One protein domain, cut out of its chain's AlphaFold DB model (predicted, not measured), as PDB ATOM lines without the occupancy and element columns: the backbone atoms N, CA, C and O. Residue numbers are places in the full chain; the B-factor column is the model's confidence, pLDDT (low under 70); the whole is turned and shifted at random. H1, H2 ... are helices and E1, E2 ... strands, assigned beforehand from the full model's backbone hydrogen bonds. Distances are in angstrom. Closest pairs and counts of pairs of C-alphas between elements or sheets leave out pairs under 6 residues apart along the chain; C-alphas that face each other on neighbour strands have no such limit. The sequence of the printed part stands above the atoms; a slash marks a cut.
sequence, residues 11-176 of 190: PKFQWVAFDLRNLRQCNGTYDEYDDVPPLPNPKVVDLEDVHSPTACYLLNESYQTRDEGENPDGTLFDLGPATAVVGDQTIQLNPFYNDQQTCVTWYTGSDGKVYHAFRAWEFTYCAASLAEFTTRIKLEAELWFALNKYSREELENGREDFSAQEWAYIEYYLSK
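Overview. This is residues 11 to 176 of the 190 residues of an uncharacterized protein of Cavenderia fasciculata (strain SH3) (UniProt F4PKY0). A five-stranded sheet curled like part of a barrel makes one end of an elongated model; the long helix H1 starts on it with residues 130 to 136 and runs off to the far end, where the small helices H2 and H3 sit. Residues 11 to 81 bear no named element. The printed part has 166 residues, in the order E1 E2 E3 E4 E5 H1 H2 H3; the sheet has that same strand order, antiparallel. It is mixed, with 37 residues in helices and 32 in strands, under half of the whole, and compact, with a radius of gyration of the C-alphas of 16.7 A and spans of 53 by 32 by 27 A.

Arrangement. Residues 15 to 16 pair antiparallel with 32 to 33. E1, residues 82 to 86, and E2, residues 89 to 98, form a hairpin; N 84 and O 91 are 2.9 A apart. E3, residues 105 to 109, follows (N 96 to O 106, 3.0 A), then E4, 114 to 119 (N 107 to O 115, 2.8 A), and E5, 122 to 127 (N 116 to O 124, 2.9 A): a meander, each strand the antiparallel neighbour of the one before. H1, residues 130 to 149, is on one face, two layers, at a height over the sheet of 9.1 A; the closest C-alphas to E5 are Ala 127 and Phe 133, 5.6 A. H3, residues 164 to 174, is close but not clearly touching H1, the closest C-alphas being Leu 139 and Glu 166, 6.7 A. H2, residues 152 to 157, is apart from H1. In H2 and H3 every O i to N i+4 pair is within hydrogen-bond range, in H1 14 of 16.

Along the chain. E1 begins at C-alpha 82 (28.823, -50.779, 4.597). E2 spans 25.5 A and H1 30.3 A, with a kink of 25 degrees near residue 143. H3 ends at C-alpha 174 (16.165, -15.072, 11.458).

Size, cuts and confidence. The C-alphas of Asp 67 and Asn 157, the farthest apart, are 53.7 A apart. The printed part has no cut, and no link is long. Residues 69 to 79 have pLDDT under 70.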
ATOM      1  N   PRO A  11      32.136 -35.786   1.208       94.31
ATOM      2  CA  PRO A  11      32.634 -35.148   2.422       94.31
ATOM      3  C   PRO A  11      31.990 -33.780   2.683       94.31
ATOM      4  O   PRO A  11      32.227 -33.190   3.737       94.31
ATOM      5  N   LYS A  12      31.231 -33.235   1.723       95.62
ATOM      6  CA  LYS A  12      30.518 -31.971   1.912       95.62
ATOM      7  C   LYS A  12      29.333 -32.208   2.835       95.62
ATOM      8  O   LYS A  12      28.577 -33.149   2.632       95.62
ATOM      9  N   PHE A  13      29.202 -31.340   3.833       96.81
ATOM     10  CA  PHE A  13      28.082 -31.376   4.757       96.81
ATOM     11  C   PHE A  13      26.765 -31.177   4.004       96.81
ATOM     12  O   PHE A  13      26.644 -30.220   3.237       96.81
ATOM     13  N   GLN A  14      25.799 -32.059   4.247       96.38
ATOM     14  CA  GLN A  14      24.403 -31.858   3.873       96.38
ATOM     15  C   GLN A  14      23.504 -32.365   5.002       96.38
ATOM     16  O   GLN A  14      23.665 -33.478   5.500       96.38
ATOM     17  N   TRP A  15      22.561 -31.532   5.424       95.06
ATOM     18  CA  TRP A  15      21.540 -31.878   6.401       95.06
ATOM     19  C   TRP A  15      20.228 -32.190   5.690       95.06
ATOM     20  O   TRP A  15      19.752 -31.374   4.905       95.06
ATOM     21  N   VAL A  16      19.633 -33.342   5.999       90.88
ATOM     22  CA  VAL A  16      18.284 -33.702   5.546       90.88
ATOM     23  C   VAL A  16      17.319 -33.371   6.667       90.88
ATOM     24  O   VAL A  16      17.451 -33.888   7.778       90.88
ATOM     25  N   ALA A  17      16.376 -32.488   6.378       80.69
ATOM     26  CA  ALA A  17      15.623 -31.793   7.403       80.69
ATOM     27  C   ALA A  17      14.146 -31.647   7.055       80.69
ATOM     28  O   ALA A  17      13.732 -31.825   5.912       80.69
ATOM     29  N   PHE A  18      13.367 -31.240   8.054       79.56
ATOM     30  CA  PHE A  18      11.966 -30.873   7.870       79.56
ATOM     31  C   PHE A  18      11.818 -29.368   7.635       79.56
ATOM     32  O   PHE A  18      12.691 -28.569   7.996       79.56
ATOM     33  N   ASP A  19      10.673 -28.983   7.072       85.31
ATOM     34  CA  ASP A  19      10.246 -27.588   6.985       85.31
ATOM     35  C   ASP A  19      10.215 -26.949   8.381       85.31
ATOM     36  O   ASP A  19       9.552 -27.448   9.284       85.31
ATOM     37  N   LEU A  20      10.916 -25.836   8.573       88.50
ATOM     38  CA  LEU A  20      10.777 -25.014   9.773       88.50
ATOM     39  C   LEU A  20      10.043 -23.757   9.353       88.50
ATOM     40  O   LEU A  20      10.664 -22.744   9.034       88.50
ATOM     41  N   ARG A  21       8.718 -23.865   9.286       83.38
ATOM     42  CA  ARG A  21       7.806 -22.823   8.815       83.38
ATOM     43  C   ARG A  21       8.273 -21.414   9.200       83.38
ATOM     44  O   ARG A  21       8.600 -21.152  10.353       83.38
ATOM     45  N   ASN A  22       8.288 -20.502   8.223       83.38
ATOM     46  CA  ASN A  22       8.728 -19.099   8.351       83.38
ATOM     47  C   ASN A  22      10.235 -18.869   8.620       83.38
ATOM     48  O   ASN A  22      10.689 -17.721   8.578       83.38
ATOM     49  N   LEU A  23      11.018 -19.933   8.830       87.06
ATOM     50  CA  LEU A  23      12.462 -19.887   9.097       87.06
ATOM     51  C   LEU A  23      13.293 -20.593   8.017       87.06
ATOM     52  O   LEU A  23      14.287 -20.042   7.548       87.06
ATOM     53  N   ARG A  24      12.880 -21.791   7.595       88.19
ATOM     54  CA  ARG A  24      13.538 -22.608   6.568       88.19
ATOM     55  C   ARG A  24      12.483 -23.382   5.787       88.19
ATOM     56  O   ARG A  24      11.928 -24.341   6.314       88.19
ATOM     57  N   GLN A  25      12.226 -22.960   4.551       79.25
ATOM     58  CA  GLN A  25      11.274 -23.648   3.680       79.25
ATOM     59  C   GLN A  25      11.840 -24.968   3.150       79.25
ATOM     60  O   GLN A  25      13.038 -25.068   2.865       79.25
ATOM     61  N   CYS A  26      10.956 -25.950   2.999       79.75
ATOM     62  CA  CYS A  26      11.211 -27.202   2.298       79.75
ATOM     63  C   CYS A  26      10.348 -27.261   1.022       79.75
ATOM     64  O   CYS A  26       9.122 -27.163   1.088       79.75
ATOM     65  N   ASN A  27      10.977 -27.395  -0.144       75.25
ATOM     66  CA  ASN A  27      10.322 -27.563  -1.443       75.25
ATOM     67  C   ASN A  27       9.877 -29.009  -1.707       75.25
ATOM     68  O   ASN A  27       9.100 -29.251  -2.636       75.25
ATOM     69  N   GLY A  28      10.386 -29.965  -0.934       75.06
ATOM     70  CA  GLY A  28      10.082 -31.384  -1.057       75.06
ATOM     71  C   GLY A  28      10.034 -32.092   0.293       75.06
ATOM     72  O   GLY A  28      10.051 -31.480   1.353       75.06
ATOM     73  N   THR A  29       9.944 -33.419   0.262       72.06
ATOM     74  CA  THR A  29       9.973 -34.239   1.486       72.06
ATOM     75  C   THR A  29      11.397 -34.402   2.034       72.06
ATOM     76  O   THR A  29      11.564 -34.695   3.213       72.06
ATOM     77  N   TYR A  30      12.419 -34.202   1.192       77.50
ATOM     78  CA  TYR A  30      13.818 -34.486   1.515       77.50
ATOM     79  C   TYR A  30      14.771 -33.434   0.941       77.50
ATOM     80  O   TYR A  30      15.682 -33.761   0.178       77.50
ATOM     81  N   ASP A  31      14.542 -32.163   1.260       85.38
ATOM     82  CA  ASP A  31      15.503 -31.131   0.881       85.38
ATOM     83  C   ASP A  31      16.807 -31.290   1.674       85.38
ATOM     84  O   ASP A  31      16.819 -31.675   2.848       85.38
ATOM     85  N   GLU A  32      17.908 -30.973   1.001       90.38
ATOM     86  CA  GLU A  32      19.252 -30.978   1.563       90.38
ATOM     87  C   GLU A  32      19.704 -29.537   1.819       90.38
ATOM     88  O   GLU A  32      19.612 -28.679   0.937       90.38
ATOM     89  N   TYR A  33      20.238 -29.279   3.010       91.75
ATOM     90  CA  TYR A  33      20.754 -27.973   3.418       91.75
ATOM     91  C   TYR A  33      22.262 -28.057   3.649       91.75
ATOM     92  O   TYR A  33      22.744 -28.978   4.305       91.75
ATOM     93  N   ASP A  34      23.017 -27.103   3.119       94.31
ATOM     94  CA  ASP A  34      24.480 -27.050   3.230       94.31
ATOM     95  C   ASP A  34      24.968 -26.462   4.562       94.31
ATOM     96  O   ASP A  34      26.169 -26.468   4.847       94.31
ATOM     97  N   ASP A  35      24.047 -26.004   5.407       93.19
ATOM     98  CA  ASP A  35      24.338 -25.516   6.739       93.19
ATOM     99  C   ASP A  35      23.173 -25.688   7.728       93.19
ATOM    100  O   ASP A  35      22.010 -25.928   7.390       93.19
ATOM    101  N   VAL A  36      23.520 -25.587   9.009       94.06
ATOM    102  CA  VAL A  36      22.602 -25.704  10.141       94.06
ATOM    103  C   VAL A  36      23.116 -24.871  11.325       94.06
ATOM    104  O   VAL A  36      24.325 -24.635  11.424       94.06
ATOM    105  N   PRO A  37      22.245 -24.455  12.267       94.44
ATOM    106  CA  PRO A  37      22.677 -23.753  13.471       94.44
ATOM    107  C   PRO A  37      23.690 -24.577  14.280       94.44
ATOM    108  O   PRO A  37      23.487 -25.785  14.461       94.44
ATOM    109  N   PRO A  38      24.755 -23.972  14.828       94.56
ATOM    110  CA  PRO A  38      25.633 -24.669  15.761       94.56
ATOM    111  C   PRO A  38      24.871 -25.034  17.046       94.56
ATOM    112  O   PRO A  38      24.097 -24.232  17.566       94.56
ATOM    113  N   LEU A  39      25.106 -26.235  17.586       94.38
ATOM    114  CA  LEU A  39      24.471 -26.691  18.826       94.38
ATOM    115  C   LEU A  39      25.442 -26.569  20.010       94.38
ATOM    116  O   LEU A  39      26.474 -27.246  20.021       94.38
ATOM    117  N   PRO A  40      25.139 -25.753  21.037       86.38
ATOM    118  CA  PRO A  40      25.940 -25.723  22.250       86.38
ATOM    119  C   PRO A  40      25.647 -26.971  23.095       86.38
ATOM    120  O   PRO A  40      24.527 -27.166  23.558       86.38
ATOM    121  N   ASN A  41      26.673 -27.786  23.349       92.56
ATOM    122  CA  ASN A  41      26.608 -28.983  24.204       92.56
ATOM    123  C   ASN A  41      25.602 -30.053  23.726       92.56
ATOM    124  O   ASN A  41      24.681 -30.395  24.477       92.56
ATOM    125  N   PRO A  42      25.766 -30.604  22.507       96.31
ATOM    126  CA  PRO A  42      24.895 -31.666  22.018       96.31
ATOM    127  C   PRO A  42      24.959 -32.896  22.930       96.31
ATOM    128  O   PRO A  42      26.005 -33.222  23.499       96.31
ATOM    129  N   LYS A  43      23.832 -33.594  23.068       96.31
ATOM    130  CA  LYS A  43      23.700 -34.812  23.873       96.31
ATOM    131  C   LYS A  43      23.056 -35.914  23.048       96.31
ATOM    132  O   LYS A  43      22.241 -35.650  22.171       96.31
ATOM    133  N   VAL A  44      23.407 -37.159  23.348       96.06
ATOM    134  CA  VAL A  44      22.640 -38.283  22.810       96.06
ATOM    135  C   VAL A  44      21.247 -38.220  23.429       96.06
ATOM    136  O   VAL A  44      21.116 -38.123  24.651       96.06
ATOM    137  N   VAL A  45      20.234 -38.208  22.573       93.94
ATOM    138  CA  VAL A  45      18.826 -38.210  22.961       93.94
ATOM    139  C   VAL A  45      18.193 -39.480  22.425       93.94
ATOM    140  O   VAL A  45      18.537 -39.915  21.327       93.94
ATOM    141  N   ASP A  46      17.287 -40.058  23.205       93.25
ATOM    142  CA  ASP A  46      16.482 -41.178  22.750       93.25
ATOM    143  C   ASP A  46      15.524 -40.719  21.643       93.25
ATOM    144  O   ASP A  46      14.712 -39.813  21.846       93.25
ATOM    145  N   LEU A  47      15.669 -41.303  20.454       91.56
ATOM    146  CA  LEU A  47      14.832 -40.971  19.305       91.56
ATOM    147  C   LEU A  47      13.466 -41.664  19.363       91.56
ATOM    148  O   LEU A  47      12.566 -41.219  18.655       91.56
ATOM    149  N   GLU A  48      13.275 -42.686  20.206       89.12
ATOM    150  CA  GLU A  48      11.954 -43.308  20.407       89.12
ATOM    151  C   GLU A  48      10.950 -42.322  21.022       89.12
ATOM    152  O   GLU A  48       9.759 -42.367  20.714       89.12
ATOM    153  N   ASP A  49      11.446 -41.384  21.831       87.31
ATOM    154  CA  ASP A  49      10.650 -40.339  22.478       87.31
ATOM    155  C   ASP A  49      10.427 -39.105  21.583       87.31
ATOM    156  O   ASP A  49       9.694 -38.180  21.955       87.31
ATOM    157  N   VAL A  50      11.070 -39.040  20.411       88.62
ATOM    158  CA  VAL A  50      10.937 -37.895  19.506       88.62
ATOM    159  C   VAL A  50       9.692 -38.064  18.650       88.62
ATOM    160  O   VAL A  50       9.600 -38.938  17.791       88.62
ATOM    161  N   HIS A  51       8.735 -37.156  18.825       85.94
ATOM    162  CA  HIS A  51       7.570 -37.078  17.954       85.94
ATOM    163  C   HIS A  51       7.996 -36.603  16.556       85.94
ATOM    164  O   HIS A  51       8.150 -35.410  16.319       85.94
ATOM    165  N   SER A  52       8.236 -37.535  15.632       82.06
ATOM    166  CA  SER A  52       8.708 -37.202  14.285       82.06
ATOM    167  C   SER A  52       7.572 -36.655  13.403       82.06
ATOM    168  O   SER A  52       6.569 -37.350  13.219       82.06
ATOM    169  N   PRO A  53       7.724 -35.471  12.775       79.12
ATOM    170  CA  PRO A  53       6.727 -34.939  11.840       79.12
ATOM    171  C   PRO A  53       6.601 -35.772  10.551       79.12
ATOM    172  O   PRO A  53       5.597 -35.675   9.850       79.12
ATOM    173  N   THR A  54       7.595 -36.610  10.247       74.25
ATOM    174  CA  THR A  54       7.654 -37.468   9.050       74.25
ATOM    175  C   THR A  54       7.689 -38.959   9.388       74.25
ATOM    176  O   THR A  54       8.025 -39.773   8.529       74.25
ATOM    177  N   ALA A  55       7.366 -39.320  10.635       80.06
ATOM    178  CA  ALA A  55       7.348 -40.700  11.120       80.06
ATOM    179  C   ALA A  55       8.674 -41.472  10.919       80.06
ATOM    180  O   ALA A  55       8.675 -42.670  10.637       80.06
ATOM    181  N   CYS A  56       9.817 -40.798  11.079       85.38
ATOM    182  CA  CYS A  56      11.111 -41.477  11.162       85.38
ATOM    183  C   CYS A  56      11.174 -42.419  12.375       85.38
ATOM    184  O   CYS A  56      10.522 -42.175  13.391       85.38
ATOM    185  N   TYR A  57      11.959 -43.490  12.268       85.38
ATOM    186  CA  TYR A  57      12.022 -44.559  13.260       85.38
ATOM    187  C   TYR A  57      13.431 -45.151  13.394       85.38
ATOM    188  O   TYR A  57      14.245 -45.117  12.466       85.38
ATOM    189  N   LEU A  58      13.723 -45.698  14.577       88.75
ATOM    190  CA  LEU A  58      14.969 -46.416  14.843       88.75
ATOM    191  C   LEU A  58      14.961 -47.791  14.178       88.75
ATOM    192  O   LEU A  58      13.973 -48.528  14.216       88.75
ATOM    193  N   LEU A  59      16.105 -48.148  13.605       86.12
ATOM    194  CA  LEU A  59      16.348 -49.488  13.099       86.12
ATOM    195  C   LEU A  59      16.753 -50.397  14.260       86.12
ATOM    196  O   LEU A  59      17.561 -50.024  15.108       86.12
ATOM    197  N   ASN A  60      16.188 -51.600  14.300       83.81
ATOM    198  CA  ASN A  60      16.528 -52.575  15.333       83.81
ATOM    199  C   ASN A  60      17.891 -53.243  15.056       83.81
ATOM    200  O   ASN A  60      18.448 -53.139  13.962       83.81
ATOM    201  N   GLU A  61      18.402 -53.996  16.035       80.69
ATOM    202  CA  GLU A  61      19.711 -54.666  15.955       80.69
ATOM    203  C   GLU A  61      19.858 -55.607  14.751       80.69
ATOM    204  O   GLU A  61      20.972 -55.836  14.285       80.69
ATOM    205  N   SER A  62      18.754 -56.118  14.191       78.31
ATOM    206  CA  SER A  62      18.826 -57.054  13.064       78.31
ATOM    207  C   SER A  62      19.453 -56.420  11.820       78.31
ATOM    208  O   SER A  62      20.117 -57.116  11.057       78.31
ATOM    209  N   TYR A  63      19.336 -55.096  11.663       77.06
ATOM    210  CA  TYR A  63      19.975 -54.340  10.585       77.06
ATOM    211  C   TYR A  63      21.497 -54.311  10.701       77.06
ATOM    212  O   TYR A  63      22.176 -54.249   9.684       77.06
ATOM    213  N   GLN A  64      22.036 -54.393  11.918       72.00
ATOM    214  CA  GLN A  64      23.481 -54.412  12.160       72.00
ATOM    215  C   GLN A  64      24.083 -55.804  11.945       72.00
ATOM    216  O   GLN A  64      25.288 -55.934  11.757       72.00
ATOM    217  N   THR A  65      23.249 -56.846  11.971       75.94
ATOM    218  CA  THR A  65      23.665 -58.243  11.764       75.94
ATOM    219  C   THR A  65      23.531 -58.722  10.321       75.94
ATOM    220  O   THR A  65      23.827 -59.881  10.045       75.94
ATOM    221  N   ARG A  66      23.050 -57.856   9.422       77.12
ATOM    222  CA  ARG A  66      22.959 -58.136   7.987       77.12
ATOM    223  C   ARG A  66      24.341 -58.269   7.369       77.12
ATOM    224  O   ARG A  66      25.298 -57.657   7.848       77.12
ATOM    225  N   ASP A  67      24.421 -59.040   6.292       77.38
ATOM    226  CA  ASP A  67      25.668 -59.147   5.544       77.38
ATOM    227  C   ASP A  67      26.012 -57.780   4.931       77.38
ATOM    228  O   ASP A  67      25.143 -57.041   4.456       77.38
ATOM    229  N   GLU A  68      27.300 -57.431   4.922       73.62
ATOM    230  CA  GLU A  68      27.761 -56.260   4.181       73.62
ATOM    231  C   GLU A  68      27.341 -56.407   2.716       73.62
ATOM    232  O   GLU A  68      27.541 -57.456   2.092       73.62
ATOM    233  N   GLY A  69      26.744 -55.363   2.149       65.38
ATOM    234  CA  GLY A  69      26.273 -55.476   0.773       65.38
ATOM    235  C   GLY A  69      24.897 -56.111   0.606       65.38
ATOM    236  O   GLY A  69      24.467 -56.244  -0.540       65.38
ATOM    237  N   GLU A  70      24.221 -56.533   1.681       66.50
ATOM    238  CA  GLU A  70      22.894 -57.143   1.579       66.50
ATOM    239  C   GLU A  70      21.897 -56.164   0.936       66.50
ATOM    240  O   GLU A  70      21.828 -54.987   1.291       66.50
ATOM    241  N   ASN A  71      21.138 -56.679  -0.040       61.78
ATOM    242  CA  ASN A  71      20.194 -55.947  -0.887       61.78
ATOM    243  C   ASN A  71      20.822 -54.914  -1.865       61.78
ATOM    244  O   ASN A  71      20.356 -53.775  -1.948       61.78
ATOM    245  N   PRO A  72      21.835 -55.294  -2.676       54.81
ATOM    246  CA  PRO A  72      22.574 -54.349  -3.525       54.81
ATOM    247  C   PRO A  72      21.727 -53.765  -4.673       54.81
ATOM    248  O   PRO A  72      22.007 -52.659  -5.130       54.81
ATOM    249  N   ASP A  73      20.695 -54.507  -5.094       54.81
ATOM    250  CA  ASP A  73      19.701 -54.144  -6.119       54.81
ATOM    251  C   ASP A  73      18.292 -53.957  -5.519       54.81
ATOM    252  O   ASP A  73      17.303 -53.827  -6.246       54.81
ATOM    253  N   GLY A  74      18.191 -54.007  -4.187       49.06
ATOM    254  CA  GLY A  74      16.947 -53.849  -3.449       49.06
ATOM    255  C   GLY A  74      16.274 -52.538  -3.744       49.06
ATOM    256  O   GLY A  74      16.927 -51.588  -4.162       49.06
ATOM    257  N   THR A  75      14.968 -52.469  -3.507       48.81
ATOM    258  CA  THR A  75      14.171 -51.255  -3.677       48.81
ATOM    259  C   THR A  75      14.683 -50.147  -2.752       48.81
ATOM    260  O   THR A  75      14.236 -49.969  -1.626       48.81
ATOM    261  N   LEU A  76      15.678 -49.454  -3.290       54.53
ATOM    262  CA  LEU A  76      16.285 -48.170  -3.013       54.53
ATOM    263  C   LEU A  76      16.862 -47.866  -1.618       54.53
ATOM    264  O   LEU A  76      17.732 -47.002  -1.580       54.53
ATOM    265  N   PHE A  77      16.487 -48.517  -0.508       56.84
ATOM    266  CA  PHE A  77      16.785 -47.897   0.802       56.84
ATOM    267  C   PHE A  77      16.907 -48.839   2.022       56.84
ATOM    268  O   PHE A  77      16.957 -48.385   3.159       56.84
ATOM    269  N   ASP A  78      16.979 -50.154   1.812       59.75
ATOM    270  CA  ASP A  78      17.090 -51.158   2.884       59.75
ATOM    271  C   ASP A  78      18.514 -51.736   2.951       59.75
ATOM    272  O   ASP A  78      18.729 -52.913   2.661       59.75
ATOM    273  N   LEU A  79      19.505 -50.888   3.246       67.31
ATOM    274  CA  LEU A  79      20.915 -51.289   3.231       67.31
ATOM    275  C   LEU A  79      21.364 -51.727   4.628       67.31
ATOM    276  O   LEU A  79      21.065 -51.080   5.634       67.31
ATOM    277  N   GLY A  80      22.096 -52.839   4.675       77.56
ATOM    278  CA  GLY A  80      22.852 -53.256   5.853       77.56
ATOM    279  C   GLY A  80      24.108 -52.398   6.076       77.56
ATOM    280  O   GLY A  80      24.253 -51.319   5.493       77.56
ATOM    281  N   PRO A  81      25.040 -52.868   6.917       86.88
ATOM    282  CA  PRO A  81      26.323 -52.213   7.124       86.88
ATOM    283  C   PRO A  81      27.123 -52.075   5.819       86.88
ATOM    284  O   PRO A  81      26.971 -52.868   4.884       86.88
ATOM    285  N   ALA A  82      27.995 -51.069   5.766       88.81
ATOM    286  CA  ALA A  82      28.823 -50.779   4.597       88.81
ATOM    287  C   ALA A  82      30.239 -50.334   4.982       88.81
ATOM    288  O   ALA A  82      30.417 -49.560   5.921       88.81
ATOM    289  N   THR A  83      31.240 -50.729   4.197       90.56
ATOM    290  CA  THR A  83      32.599 -50.180   4.279       90.56
ATOM    291  C   THR A  83      32.832 -49.153   3.178       90.56
ATOM    292  O   THR A  83      32.872 -49.505   2.000       90.56
ATOM    293  N   ALA A  84      33.070 -47.895   3.550       90.62
ATOM    294  CA  ALA A  84      33.466 -46.833   2.626       90.62
ATOM    295  C   ALA A  84      34.943 -46.454   2.791       90.62
ATOM    296  O   ALA A  84      35.509 -46.541   3.886       90.62
ATOM    297  N   VAL A  85      35.569 -46.001   1.703       86.12
ATOM    298  CA  VAL A  85      36.962 -45.529   1.701       86.12
ATOM    299  C   VAL A  85      37.013 -44.064   1.276       86.12
ATOM    300  O   VAL A  85      36.467 -43.689   0.240       86.12
ATOM    301  N   VAL A  86      37.677 -43.224   2.076       86.62
ATOM    302  CA  VAL A  86      37.856 -41.786   1.812       86.62
ATOM    303  C   VAL A  86      39.316 -41.415   2.011       86.62
ATOM    304  O   VAL A  86      39.812 -41.383   3.138       86.62
ATOM    305  N   GLY A  87      40.015 -41.124   0.913       87.19
ATOM    306  CA  GLY A  87      41.472 -40.989   0.951       87.19
ATOM    307  C   GLY A  87      42.103 -42.283   1.469       87.19
ATOM    308  O   GLY A  87      41.835 -43.349   0.925       87.19
ATOM    309  N   ASP A  88      42.873 -42.188   2.554       88.62
ATOM    310  CA  ASP A  88      43.525 -43.335   3.204       88.62
ATOM    311  C   ASP A  88      42.726 -43.896   4.400       88.62
ATOM    312  O   ASP A  88      43.235 -44.717   5.165       88.62
ATOM    313  N   GLN A  89      41.491 -43.430   4.619       91.25
ATOM    314  CA  GLN A  89      40.652 -43.858   5.739       91.25
ATOM    315  C   GLN A  89      39.597 -44.869   5.297       91.25
ATOM    316  O   GLN A  89      38.858 -44.636   4.342       91.25
ATOM    317  N   THR A  90      39.487 -45.963   6.049       92.75
ATOM    318  CA  THR A  90      38.382 -46.924   5.960       92.75
ATOM    319  C   THR A  90      37.359 -46.609   7.046       92.75
ATOM    320  O   THR A  90      37.709 -46.560   8.227       92.75
ATOM    321  N   ILE A  91      36.104 -46.408   6.655       95.19
ATOM    322  CA  ILE A  91      35.000 -46.044   7.547       95.19
ATOM    323  C   ILE A  91      33.935 -47.137   7.468       95.19
ATOM    324  O   ILE A  91      33.410 -47.423   6.393       95.19
ATOM    325  N   GLN A  92      33.624 -47.744   8.614       94.31
ATOM    326  CA  GLN A  92      32.506 -48.674   8.763       94.31
ATOM    327  C   GLN A  92      31.238 -47.877   9.049       94.31
ATOM    328  O   GLN A  92      31.228 -47.059   9.968       94.31
ATOM    329  N   LEU A  93      30.190 -48.108   8.270       93.38
ATOM    330  CA  LEU A  93      28.919 -47.400   8.328       93.38
ATOM    331  C   LEU A  93      27.844 -48.361   8.823       93.38
ATOM    332  O   LEU A  93      27.551 -49.354   8.162       93.38
ATOM    333  N   ASN A  94      27.245 -48.049   9.971       92.50
ATOM    334  CA  ASN A  94      26.198 -48.866  10.583       92.50
ATOM    335  C   ASN A  94      24.860 -48.115  10.578       92.50
ATOM    336  O   ASN A  94      24.782 -47.050  11.207       92.50
ATOM    337  N   PRO A  95      23.822 -48.634   9.898       92.56
ATOM    338  CA  PRO A  95      22.510 -47.996   9.859       92.56
ATOM    339  C   PRO A  95      21.872 -48.002  11.253       92.56
ATOM    340  O   PRO A  95      21.986 -48.982  11.992       92.56
ATOM    341  N   PHE A  96      21.198 -46.911  11.626       93.06
ATOM    342  CA  PHE A  96      20.539 -46.815  12.940       93.06
ATOM    343  C   PHE A  96      19.201 -46.068  12.932       93.06
ATOM    344  O   PHE A  96      18.384 -46.281  13.827       93.06
ATOM    345  N   TYR A  97      18.949 -45.208  11.948       92.38
ATOM    346  CA  TYR A  97      17.726 -44.409  11.872       92.38
ATOM    347  C   TYR A  97      17.260 -44.317  10.425       92.38
ATOM    348  O   TYR A  97      18.088 -44.277   9.515       92.38
ATOM    349  N   ASN A  98      15.952 -44.316  10.203       89.69
ATOM    350  CA  ASN A  98      15.367 -44.358   8.867       89.69
ATOM    351  C   ASN A  98      14.093 -43.518   8.823       89.69
ATOM    352  O   ASN A  98      13.404 -43.379   9.836       89.69
ATOM    353  N   ASP A  99      13.750 -42.968   7.663       87.12
ATOM    354  CA  ASP A  99      12.427 -42.370   7.494       87.12
ATOM    355  C   ASP A  99      11.373 -43.443   7.173       87.12
ATOM    356  O   ASP A  99      11.701 -44.531   6.693       87.12
ATOM    357  N   GLN A 100      10.092 -43.147   7.424       81.75
ATOM    358  CA  GLN A 100       8.996 -44.111   7.257       81.75
ATOM    359  C   GLN A 100       8.914 -44.700   5.847       81.75
ATOM    360  O   GLN A 100       8.607 -45.881   5.676       81.75
ATOM    361  N   GLN A 101       9.156 -43.872   4.832       78.31
ATOM    362  CA  GLN A 101       9.084 -44.292   3.437       78.31
ATOM    363  C   GLN A 101      10.327 -45.064   3.024       78.31
ATOM    364  O   GLN A 101      10.327 -45.639   1.940       78.31
ATOM    365  N   THR A 102      11.327 -45.127   3.919       77.50
ATOM    366  CA  THR A 102      12.634 -45.708   3.662       77.50
ATOM    367  C   THR A 102      13.129 -45.061   2.388       77.50
ATOM    368  O   THR A 102      13.146 -45.723   1.386       77.50
ATOM    369  N   CYS A 103      13.336 -43.753   2.377       84.38
ATOM    370  CA  CYS A 103      13.903 -42.936   1.303       84.38
ATOM    371  C   CYS A 103      15.255 -42.343   1.735       84.38
ATOM    372  O   CYS A 103      16.069 -41.938   0.904       84.38
ATOM    373  N   VAL A 104      15.480 -42.261   3.046       89.19
ATOM    374  CA  VAL A 104      16.711 -41.791   3.668       89.19
ATOM    375  C   VAL A 104      17.018 -42.648   4.874       89.19
ATOM    376  O   VAL A 104      16.231 -42.716   5.816       89.19
ATOM    377  N   THR A 105      18.208 -43.234   4.872       90.88
ATOM    378  CA  THR A 105      18.744 -43.952   6.027       90.88
ATOM    379  C   THR A 105      19.969 -43.228   6.558       90.88
ATOM    380  O   THR A 105      20.814 -42.775   5.782       90.88
ATOM    381  N   TRP A 106      20.080 -43.144   7.880       94.19
ATOM    382  CA  TRP A 106      21.219 -42.564   8.577       94.19
ATOM    383  C   TRP A 106      22.103 -43.644   9.196       94.19
ATOM    384  O   TRP A 106      21.627 -44.643   9.742       94.19
ATOM    385  N   TYR A 107      23.409 -43.398   9.126       95.06
ATOM    386  CA  TYR A 107      24.475 -44.313   9.508       95.06
ATOM    387  C   TYR A 107      25.413 -43.643  10.501       95.06
ATOM    388  O   TYR A 107      25.778 -42.478  10.338       95.06
ATOM    389  N   THR A 108      25.853 -44.402  11.497       96.62
ATOM    390  CA  THR A 108      27.006 -44.025  12.320       96.62
ATOM    391  C   THR A 108      28.277 -44.538  11.654       96.62
ATOM    392  O   THR A 108      28.369 -45.713  11.298       96.62
ATOM    393  N   GLY A 109      29.250 -43.651  11.467       97.00
ATOM    394  CA  GLY A 109      30.585 -44.008  11.009       97.00
ATOM    395  C   GLY A 109      31.470 -44.456  12.167       97.00
ATOM    396  O   GLY A 109      31.389 -43.920  13.274       97.00
ATOM    397  N   SER A 110      32.394 -45.382  11.909       97.00
ATOM    398  CA  SER A 110      33.448 -45.752  12.866       97.00
ATOM    399  C   SER A 110      34.394 -44.598  13.214       97.00
ATOM    400  O   SER A 110      35.154 -44.699  14.173       97.00
ATOM    401  N   ASP A 111      34.363 -43.506  12.448       97.06
ATOM    402  CA  ASP A 111      35.070 -42.257  12.735       97.06
ATOM    403  C   ASP A 111      34.297 -41.327  13.694       97.06
ATOM    404  O   ASP A 111      34.758 -40.227  13.999       97.06
ATOM    405  N   GLY A 112      33.134 -41.768  14.181       97.19
ATOM    406  CA  GLY A 112      32.286 -41.055  15.131       97.19
ATOM    407  C   GLY A 112      31.280 -40.096  14.495       97.19
ATOM    408  O   GLY A 112      30.472 -39.533  15.234       97.19
ATOM    409  N   LYS A 113      31.294 -39.912  13.169       98.25
ATOM    410  CA  LYS A 113      30.377 -39.010  12.455       98.25
ATOM    411  C   LYS A 113      29.072 -39.702  12.071       98.25
ATOM    412  O   LYS A 113      28.935 -40.920  12.177       98.25
ATOM    413  N   VAL A 114      28.111 -38.909  11.608       98.00
ATOM    414  CA  VAL A 114      26.843 -39.393  11.055       98.00
ATOM    415  C   VAL A 114      26.748 -39.043   9.579       98.00
ATOM    416  O   VAL A 114      27.147 -37.952   9.153       98.00
ATOM    417  N   TYR A 115      26.203 -39.989   8.822       96.75
ATOM    418  CA  TYR A 115      26.010 -39.912   7.384       96.75
ATOM    419  C   TYR A 115      24.561 -40.240   7.034       96.75
ATOM    420  O   TYR A 115      23.939 -41.028   7.744       96.75
ATOM    421  N   HIS A 116      24.042 -39.707   5.933       94.56
ATOM    422  CA  HIS A 116      22.797 -40.189   5.327       94.56
ATOM    423  C   HIS A 116      23.055 -40.789   3.945       94.56
ATOM    424  O   HIS A 116      24.061 -40.476   3.306       94.56
ATOM    425  N   ALA A 117      22.139 -41.631   3.476       91.75
ATOM    426  CA  ALA A 117      22.149 -42.175   2.125       91.75
ATOM    427  C   ALA A 117      20.747 -42.101   1.505       91.75
ATOM    428  O   ALA A 117      19.779 -42.585   2.089       91.75
ATOM    429  N   PHE A 118      20.669 -41.511   0.310       86.81
ATOM    430  CA  PHE A 118      19.489 -41.522  -0.574       86.81
ATOM    431  C   PHE A 118      19.548 -42.636  -1.620       86.81
ATOM    432  O   PHE A 118      18.608 -42.860  -2.380       86.81
ATOM    433  N   ARG A 119      20.717 -43.251  -1.772       83.50
ATOM    434  CA  ARG A 119      20.994 -44.263  -2.782       83.50
ATOM    435  C   ARG A 119      21.952 -45.275  -2.194       83.50
ATOM    436  O   ARG A 119      22.794 -44.940  -1.362       83.50
ATOM    437  N   ALA A 120      21.840 -46.505  -2.676       80.75
ATOM    438  CA  ALA A 120      22.765 -47.564  -2.328       80.75
ATOM    439  C   ALA A 120      24.217 -47.123  -2.571       80.75
ATOM    440  O   ALA A 120      24.562 -46.724  -3.684       80.75
ATOM    441  N   TRP A 121      25.050 -47.240  -1.532       83.69
ATOM    442  CA  TRP A 121      26.506 -47.033  -1.593       83.69
ATOM    443  C   TRP A 121      26.969 -45.578  -1.803       83.69
ATOM    444  O   TRP A 121      28.161 -45.340  -2.016       83.69
ATOM    445  N   GLU A 122      26.063 -44.602  -1.708       90.00
ATOM    446  CA  GLU A 122      26.364 -43.166  -1.771       90.00
ATOM    447  C   GLU A 122      25.991 -42.511  -0.435       90.00
ATOM    448  O   GLU A 122      24.815 -42.306  -0.131       90.00
ATOM    449  N   PHE A 123      27.005 -42.199   0.369       93.62
ATOM    450  CA  PHE A 123      26.846 -41.643   1.710       93.62
ATOM    451  C   PHE A 123      27.243 -40.170   1.733       93.62
ATOM    452  O   PHE A 123      28.230 -39.783   1.114       93.62
ATOM    453  N   THR A 124      26.543 -39.352   2.505       95.94
ATOM    454  CA  THR A 124      26.843 -37.923   2.651       95.94
ATOM    455  C   THR A 124      27.002 -37.563   4.117       95.94
ATOM    456  O   THR A 124      26.191 -37.961   4.951       95.94
ATOM    457  N   TYR A 125      28.067 -36.829   4.445       97.50
ATOM    458  CA  TYR A 125      28.335 -36.349   5.804       97.50
ATOM    459  C   TYR A 125      27.247 -35.374   6.285       97.50
ATOM    460  O   TYR A 125      26.954 -34.403   5.591       97.50
ATOM    461  N   CYS A 126      26.692 -35.584   7.487       97.19
ATOM    462  CA  CYS A 126      25.579 -34.762   7.985       97.19
ATOM    463  C   CYS A 126      25.623 -34.369   9.464       97.19
ATOM    464  O   CYS A 126      24.861 -33.499   9.875       97.19
ATOM    465  N   ALA A 127      26.469 -34.983  10.292       97.81
ATOM    466  CA  ALA A 127      26.717 -34.494  11.652       97.81
ATOM    467  C   ALA A 127      28.079 -34.959  12.166       97.81
ATOM    468  O   ALA A 127      28.515 -36.077  11.878       97.81
ATOM    469  N   ALA A 128      28.733 -34.139  12.983       97.69
ATOM    470  CA  ALA A 128      30.044 -34.450  13.546       97.69
ATOM    471  C   ALA A 128      29.987 -35.555  14.612       97.69
ATOM    472  O   ALA A 128      31.021 -36.122  14.957       97.69
ATOM    473  N   SER A 129      28.801 -35.839  15.162       98.06
ATOM    474  CA  SER A 129      28.590 -36.902  16.147       98.06
ATOM    475  C   SER A 129      27.139 -37.372  16.208       98.06
ATOM    476  O   SER A 129      26.224 -36.637  15.830       98.06
ATOM    477  N   LEU A 130      26.917 -38.562  16.778       97.19
ATOM    478  CA  LEU A 130      25.569 -39.041  17.107       97.19
ATOM    479  C   LEU A 130      24.835 -38.068  18.040       97.19
ATOM    480  O   LEU A 130      23.660 -37.796  17.836       97.19
ATOM    481  N   ALA A 131      25.536 -37.492  19.023       97.88
ATOM    482  CA  ALA A 131      24.960 -36.518  19.945       97.88
ATOM    483  C   ALA A 131      24.446 -35.266  19.217       97.88
ATOM    484  O   ALA A 131      23.361 -34.772  19.521       97.88
ATOM    485  N   GLU A 132      25.216 -34.751  18.251       97.50
ATOM    486  CA  GLU A 132      24.780 -33.626  17.421       97.50
ATOM    487  C   GLU A 132      23.533 -34.002  16.620       97.50
ATOM    488  O   GLU A 132      22.537 -33.279  16.672       97.50
ATOM    489  N   PHE A 133      23.572 -35.154  15.946       97.12
ATOM    490  CA  PHE A 133      22.468 -35.651  15.136       97.12
ATOM    491  C   PHE A 133      21.169 -35.771  15.941       97.12
ATOM    492  O   PHE A 133      20.168 -35.143  15.599       97.12
ATOM    493  N   THR A 134      21.180 -36.525  17.044       96.12
ATOM    494  CA  THR A 134      19.967 -36.793  17.829       96.12
ATOM    495  C   THR A 134      19.423 -35.533  18.494       96.12
ATOM    496  O   THR A 134      18.210 -35.340  18.548       96.12
ATOM    497  N   THR A 135      20.308 -34.643  18.965       95.75
ATOM    498  CA  THR A 135      19.891 -33.342  19.511       95.75
ATOM    499  C   THR A 135      19.176 -32.519  18.445       95.75
ATOM    500  O   THR A 135      18.125 -31.947  18.724       95.75
ATOM    501  N   ARG A 136      19.727 -32.464  17.225       95.81
ATOM    502  CA  ARG A 136      19.156 -31.687  16.122       95.81
ATOM    503  C   ARG A 136      17.808 -32.238  15.672       95.81
ATOM    504  O   ARG A 136      16.879 -31.456  15.520       95.81
ATOM    505  N   ILE A 137      17.684 -33.559  15.528       94.75
ATOM    506  CA  ILE A 137      16.417 -34.214  15.174       94.75
ATOM    507  C   ILE A 137      15.322 -33.873  16.185       94.75
ATOM    508  O   ILE A 137      14.238 -33.456  15.782       94.75
ATOM    509  N   LYS A 138      15.610 -33.995  17.487       94.19
ATOM    510  CA  LYS A 138      14.647 -33.623  18.528       94.19
ATOM    511  C   LYS A 138      14.244 -32.153  18.426       94.19
ATOM    512  O   LYS A 138      13.056 -31.848  18.409       94.19
ATOM    513  N   LEU A 139      15.230 -31.265  18.336       94.50
ATOM    514  CA  LEU A 139      15.002 -29.825  18.324       94.50
ATOM    515  C   LEU A 139      14.178 -29.385  17.110       94.50
ATOM    516  O   LEU A 139      13.239 -28.607  17.243       94.50
ATOM    517  N   GLU A 140      14.502 -29.895  15.921       93.94
ATOM    518  CA  GLU A 140      13.747 -29.576  14.708       93.94
ATOM    519  C   GLU A 140      12.332 -30.151  14.739       93.94
ATOM    520  O   GLU A 140      11.412 -29.492  14.264       93.94
ATOM    521  N   ALA A 141      12.129 -31.331  15.332       92.56
ATOM    522  CA  ALA A 141      10.795 -31.885  15.527       92.56
ATOM    523  C   ALA A 141       9.945 -31.016  16.474       92.56
ATOM    524  O   ALA A 141       8.811 -30.679  16.140       92.56
ATOM    525  N   GLU A 142      10.490 -30.601  17.620       92.88
ATOM    526  CA  GLU A 142       9.810 -29.706  18.572       92.88
ATOM    527  C   GLU A 142       9.450 -28.362  17.914       92.88
ATOM    528  O   GLU A 142       8.295 -27.922  17.964       92.88
ATOM    529  N   LEU A 143      10.408 -27.765  17.199       93.19
ATOM    530  CA  LEU A 143      10.207 -26.522  16.456       93.19
ATOM    531  C   LEU A 143       9.165 -26.666  15.344       93.19
ATOM    532  O   LEU A 143       8.345 -25.766  15.175       93.19
ATOM    533  N   TRP A 144       9.139 -27.785  14.617       92.06
ATOM    534  CA  TRP A 144       8.143 -28.037  13.572       92.06
ATOM    535  C   TRP A 144       6.712 -27.878  14.109       92.06
ATOM    536  O   TRP A 144       5.873 -27.210  13.498       92.06
ATOM    537  N   PHE A 145       6.429 -28.428  15.294       90.62
ATOM    538  CA  PHE A 145       5.112 -28.292  15.924       90.62
ATOM    539  C   PHE A 145       4.877 -26.898  16.512       90.62
ATOM    540  O   PHE A 145       3.763 -26.375  16.404       90.62
ATOM    541  N   ALA A 146       5.893 -26.290  17.127       91.81
ATOM    542  CA  ALA A 146       5.766 -25.001  17.802       91.81
ATOM    543  C   ALA A 146       5.573 -23.829  16.821       91.81
ATOM    544  O   ALA A 146       4.681 -22.999  17.012       91.81
ATOM    545  N   LEU A 147       6.351 -23.793  15.734       91.44
ATOM    546  CA  LEU A 147       6.401 -22.674  14.784       91.44
ATOM    547  C   LEU A 147       5.113 -22.496  13.972       91.44
ATOM    548  O   LEU A 147       4.869 -21.424  13.427       91.44
ATOM    549  N   ASN A 148       4.235 -23.500  13.936       85.44
ATOM    550  CA  ASN A 148       2.954 -23.423  13.228       85.44
ATOM    551  C   ASN A 148       2.011 -22.311  13.715       85.44
ATOM    552  O   ASN A 148       1.039 -22.002  13.022       85.44
ATOM    553  N   LYS A 149       2.281 -21.729  14.886       88.31
ATOM    554  CA  LYS A 149       1.463 -20.686  15.516       88.31
ATOM    555  C   LYS A 149       2.009 -19.269  15.336       88.31
ATOM    556  O   LYS A 149       1.308 -18.338  15.707       88.31
ATOM    557  N   TYR A 150       3.217 -19.117  14.794       89.94
ATOM    558  CA  TYR A 150       3.911 -17.833  14.735       89.94
ATOM    559  C   TYR A 150       4.243 -17.475  13.293       89.94
ATOM    560  O   TYR A 150       4.771 -18.294  12.541       89.94
ATOM    561  N   SER A 151       3.970 -16.237  12.910       89.56
ATOM    562  CA  SER A 151       4.556 -15.593  11.740       89.56
ATOM    563  C   SER A 151       6.025 -15.241  11.992       89.56
ATOM    564  O   SER A 151       6.486 -15.192  13.131       89.56
ATOM    565  N   ARG A 152       6.776 -14.958  10.921       88.38
ATOM    566  CA  ARG A 152       8.160 -14.487  11.064       88.38
ATOM    567  C   ARG A 152       8.247 -13.185  11.872       88.38
ATOM    568  O   ARG A 152       9.113 -13.084  12.726       88.38
ATOM    569  N   GLU A 153       7.341 -12.234  11.636       89.62
ATOM    570  CA  GLU A 153       7.298 -10.953  12.360       89.62
ATOM    571  C   GLU A 153       7.041 -11.159  13.861       89.62
ATOM    572  O   GLU A 153       7.670 -10.511  14.695       89.62
ATOM    573  N   GLU A 154       6.162 -12.093  14.234       91.88
ATOM    574  CA  GLU A 154       5.942 -12.441  15.643       91.88
ATOM    575  C   GLU A 154       7.191 -13.065  16.274       91.88
ATOM    576  O   GLU A 154       7.532 -12.719  17.405       91.88
ATOM    577  N   LEU A 155       7.905 -13.925  15.537       91.69
ATOM    578  CA  LEU A 155       9.182 -14.476  15.992       91.69
ATOM    579  C   LEU A 155      10.234 -13.375  16.142       91.69
ATOM    580  O   LEU A 155      10.920 -13.341  17.144       91.69
ATOM    581  N   GLU A 156      10.348 -12.422  15.222       89.00
ATOM    582  CA  GLU A 156      11.323 -11.323  15.336       89.00
ATOM    583  C   GLU A 156      11.093 -10.434  16.574       89.00
ATOM    584  O   GLU A 156      12.033  -9.807  17.068       89.00
ATOM    585  N   ASN A 157       9.870 -10.415  17.114       87.88
ATOM    586  CA  ASN A 157       9.477  -9.571  18.242       87.88
ATOM    587  C   ASN A 157       9.297 -10.319  19.579       87.88
ATOM    588  O   ASN A 157       9.031  -9.664  20.591       87.88
ATOM    589  N   GLY A 158       9.426 -11.652  19.632       81.44
ATOM    590  CA  GLY A 158       9.035 -12.431  20.816       81.44
ATOM    591  C   GLY A 158       9.837 -13.711  21.054       81.44
ATOM    592  O   GLY A 158      10.108 -14.464  20.129       81.44
ATOM    593  N   ARG A 159      10.170 -13.982  22.328       82.94
ATOM    594  CA  ARG A 159      10.989 -15.134  22.774       82.94
ATOM    595  C   ARG A 159      10.298 -16.054  23.793       82.94
ATOM    596  O   ARG A 159      10.797 -17.141  24.063       82.94
ATOM    597  N   GLU A 160       9.198 -15.613  24.399       79.50
ATOM    598  CA  GLU A 160       8.724 -16.137  25.695       79.50
ATOM    599  C   GLU A 160       8.318 -17.622  25.688       79.50
ATOM    600  O   GLU A 160       8.372 -18.262  26.736       79.50
ATOM    601  N   ASP A 161       8.009 -18.186  24.519       89.12
ATOM    602  CA  ASP A 161       7.528 -19.564  24.377       89.12
ATOM    603  C   ASP A 161       8.620 -20.594  24.030       89.12
ATOM    604  O   ASP A 161       8.327 -21.786  23.939       89.12
ATOM    605  N   PHE A 162       9.877 -20.165  23.852       93.06
ATOM    606  CA  PHE A 162      10.972 -21.032  23.405       93.06
ATOM    607  C   PHE A 162      12.070 -21.172  24.460       93.06
ATOM    608  O   PHE A 162      12.499 -20.206  25.101       93.06
ATOM    609  N   SER A 163      12.601 -22.385  24.606       93.44
ATOM    610  CA  SER A 163      13.813 -22.625  25.383       93.44
ATOM    611  C   SER A 163      15.006 -21.862  24.797       93.44
ATOM    612  O   SER A 163      15.020 -21.444  23.639       93.44
ATOM    613  N   ALA A 164      16.072 -21.705  25.585       92.50
ATOM    614  CA  ALA A 164      17.275 -21.022  25.111       92.50
ATOM    615  C   ALA A 164      17.901 -21.687  23.868       92.50
ATOM    616  O   ALA A 164      18.477 -20.989  23.038       92.50
ATOM    617  N   GLN A 165      17.783 -23.012  23.744       92.44
ATOM    618  CA  GLN A 165      18.341 -23.764  22.623       92.44
ATOM    619  C   GLN A 165      17.468 -23.661  21.366       92.44
ATOM    620  O   GLN A 165      18.004 -23.429  20.285       92.44
ATOM    621  N   GLU A 166      16.144 -23.771  21.508       94.12
ATOM    622  CA  GLU A 166      15.188 -23.511  20.418       94.12
ATOM    623  C   GLU A 166      15.349 -22.090  19.891       94.12
ATOM    624  O   GLU A 166      15.464 -21.879  18.686       94.12
ATOM    625  N   TRP A 167      15.457 -21.120  20.797       95.00
ATOM    626  CA  TRP A 167      15.629 -19.724  20.427       95.00
ATOM    627  C   TRP A 167      16.929 -19.465  19.664       95.00
ATOM    628  O   TRP A 167      16.907 -18.775  18.653       95.00
ATOM    629  N   ALA A 168      18.047 -20.069  20.077       93.38
ATOM    630  CA  ALA A 168      19.302 -19.967  19.328       93.38
ATOM    631  C   ALA A 168      19.179 -20.547  17.902       93.38
ATOM    632  O   ALA A 168      19.789 -20.036  16.963       93.38
ATOM    633  N   TYR A 169      18.367 -21.598  17.732       93.88
ATOM    634  CA  TYR A 169      18.030 -22.159  16.421       93.88
ATOM    635  C   TYR A 169      17.225 -21.166  15.573       93.88
ATOM    636  O   TYR A 169      17.523 -20.966  14.396       93.88
ATOM    637  N   ILE A 170      16.225 -20.525  16.185       94.06
ATOM    638  CA  ILE A 170      15.365 -19.523  15.546       94.06
ATOM    639  C   ILE A 170      16.187 -18.299  15.133       94.06
ATOM    640  O   ILE A 170      16.143 -17.911  13.968       94.06
ATOM    641  N   GLU A 171      16.988 -17.736  16.041       94.19
ATOM    642  CA  GLU A 171      17.851 -16.574  15.784       94.19
ATOM    643  C   GLU A 171      18.801 -16.812  14.612       94.19
ATOM    644  O   GLU A 171      18.971 -15.930  13.770       94.19
ATOM    645  N   TYR A 172      19.381 -18.011  14.512       94.50
ATOM    646  CA  TYR A 172      20.223 -18.367  13.375       94.50
ATOM    647  C   TYR A 172      19.475 -18.208  12.045       94.50
ATOM    648  O   TYR A 172      19.993 -17.566  11.133       94.50
ATOM    649  N   TYR A 173      18.248 -18.721  11.926       92.25
ATOM    650  CA  TYR A 173      17.468 -18.596  10.687       92.25
ATOM    651  C   TYR A 173      16.866 -17.205  10.479       92.25
ATOM    652  O   TYR A 173      16.703 -16.775   9.336       92.25
ATOM    653  N   LEU A 174      16.565 -16.474  11.553       91.88
ATOM    654  CA  LEU A 174      16.165 -15.072  11.458       91.88
ATOM    655  C   LEU A 174      17.312 -14.187  10.953       91.88
ATOM    656  O   LEU A 174      17.065 -13.236  10.216       91.88
ATOM    657  N   SER A 175      18.559 -14.526  11.291       92.00
ATOM    658  CA  SER A 175      19.747 -13.788  10.846       92.00
ATOM    659  C   SER A 175      20.089 -13.980   9.367       92.00
ATOM    660  O   SER A 175      20.854 -13.191   8.812       92.00
ATOM    661  N   LYS A 176      19.535 -15.014   8.720       86.69
ATOM    662  CA  LYS A 176      19.703 -15.228   7.282       86.69
ATOM    663  C   LYS A 176      18.775 -14.313   6.500       86.69
ATOM    664  O   LYS A 176      17.601 -14.176   6.853       86.69
TER     665      LYS A 176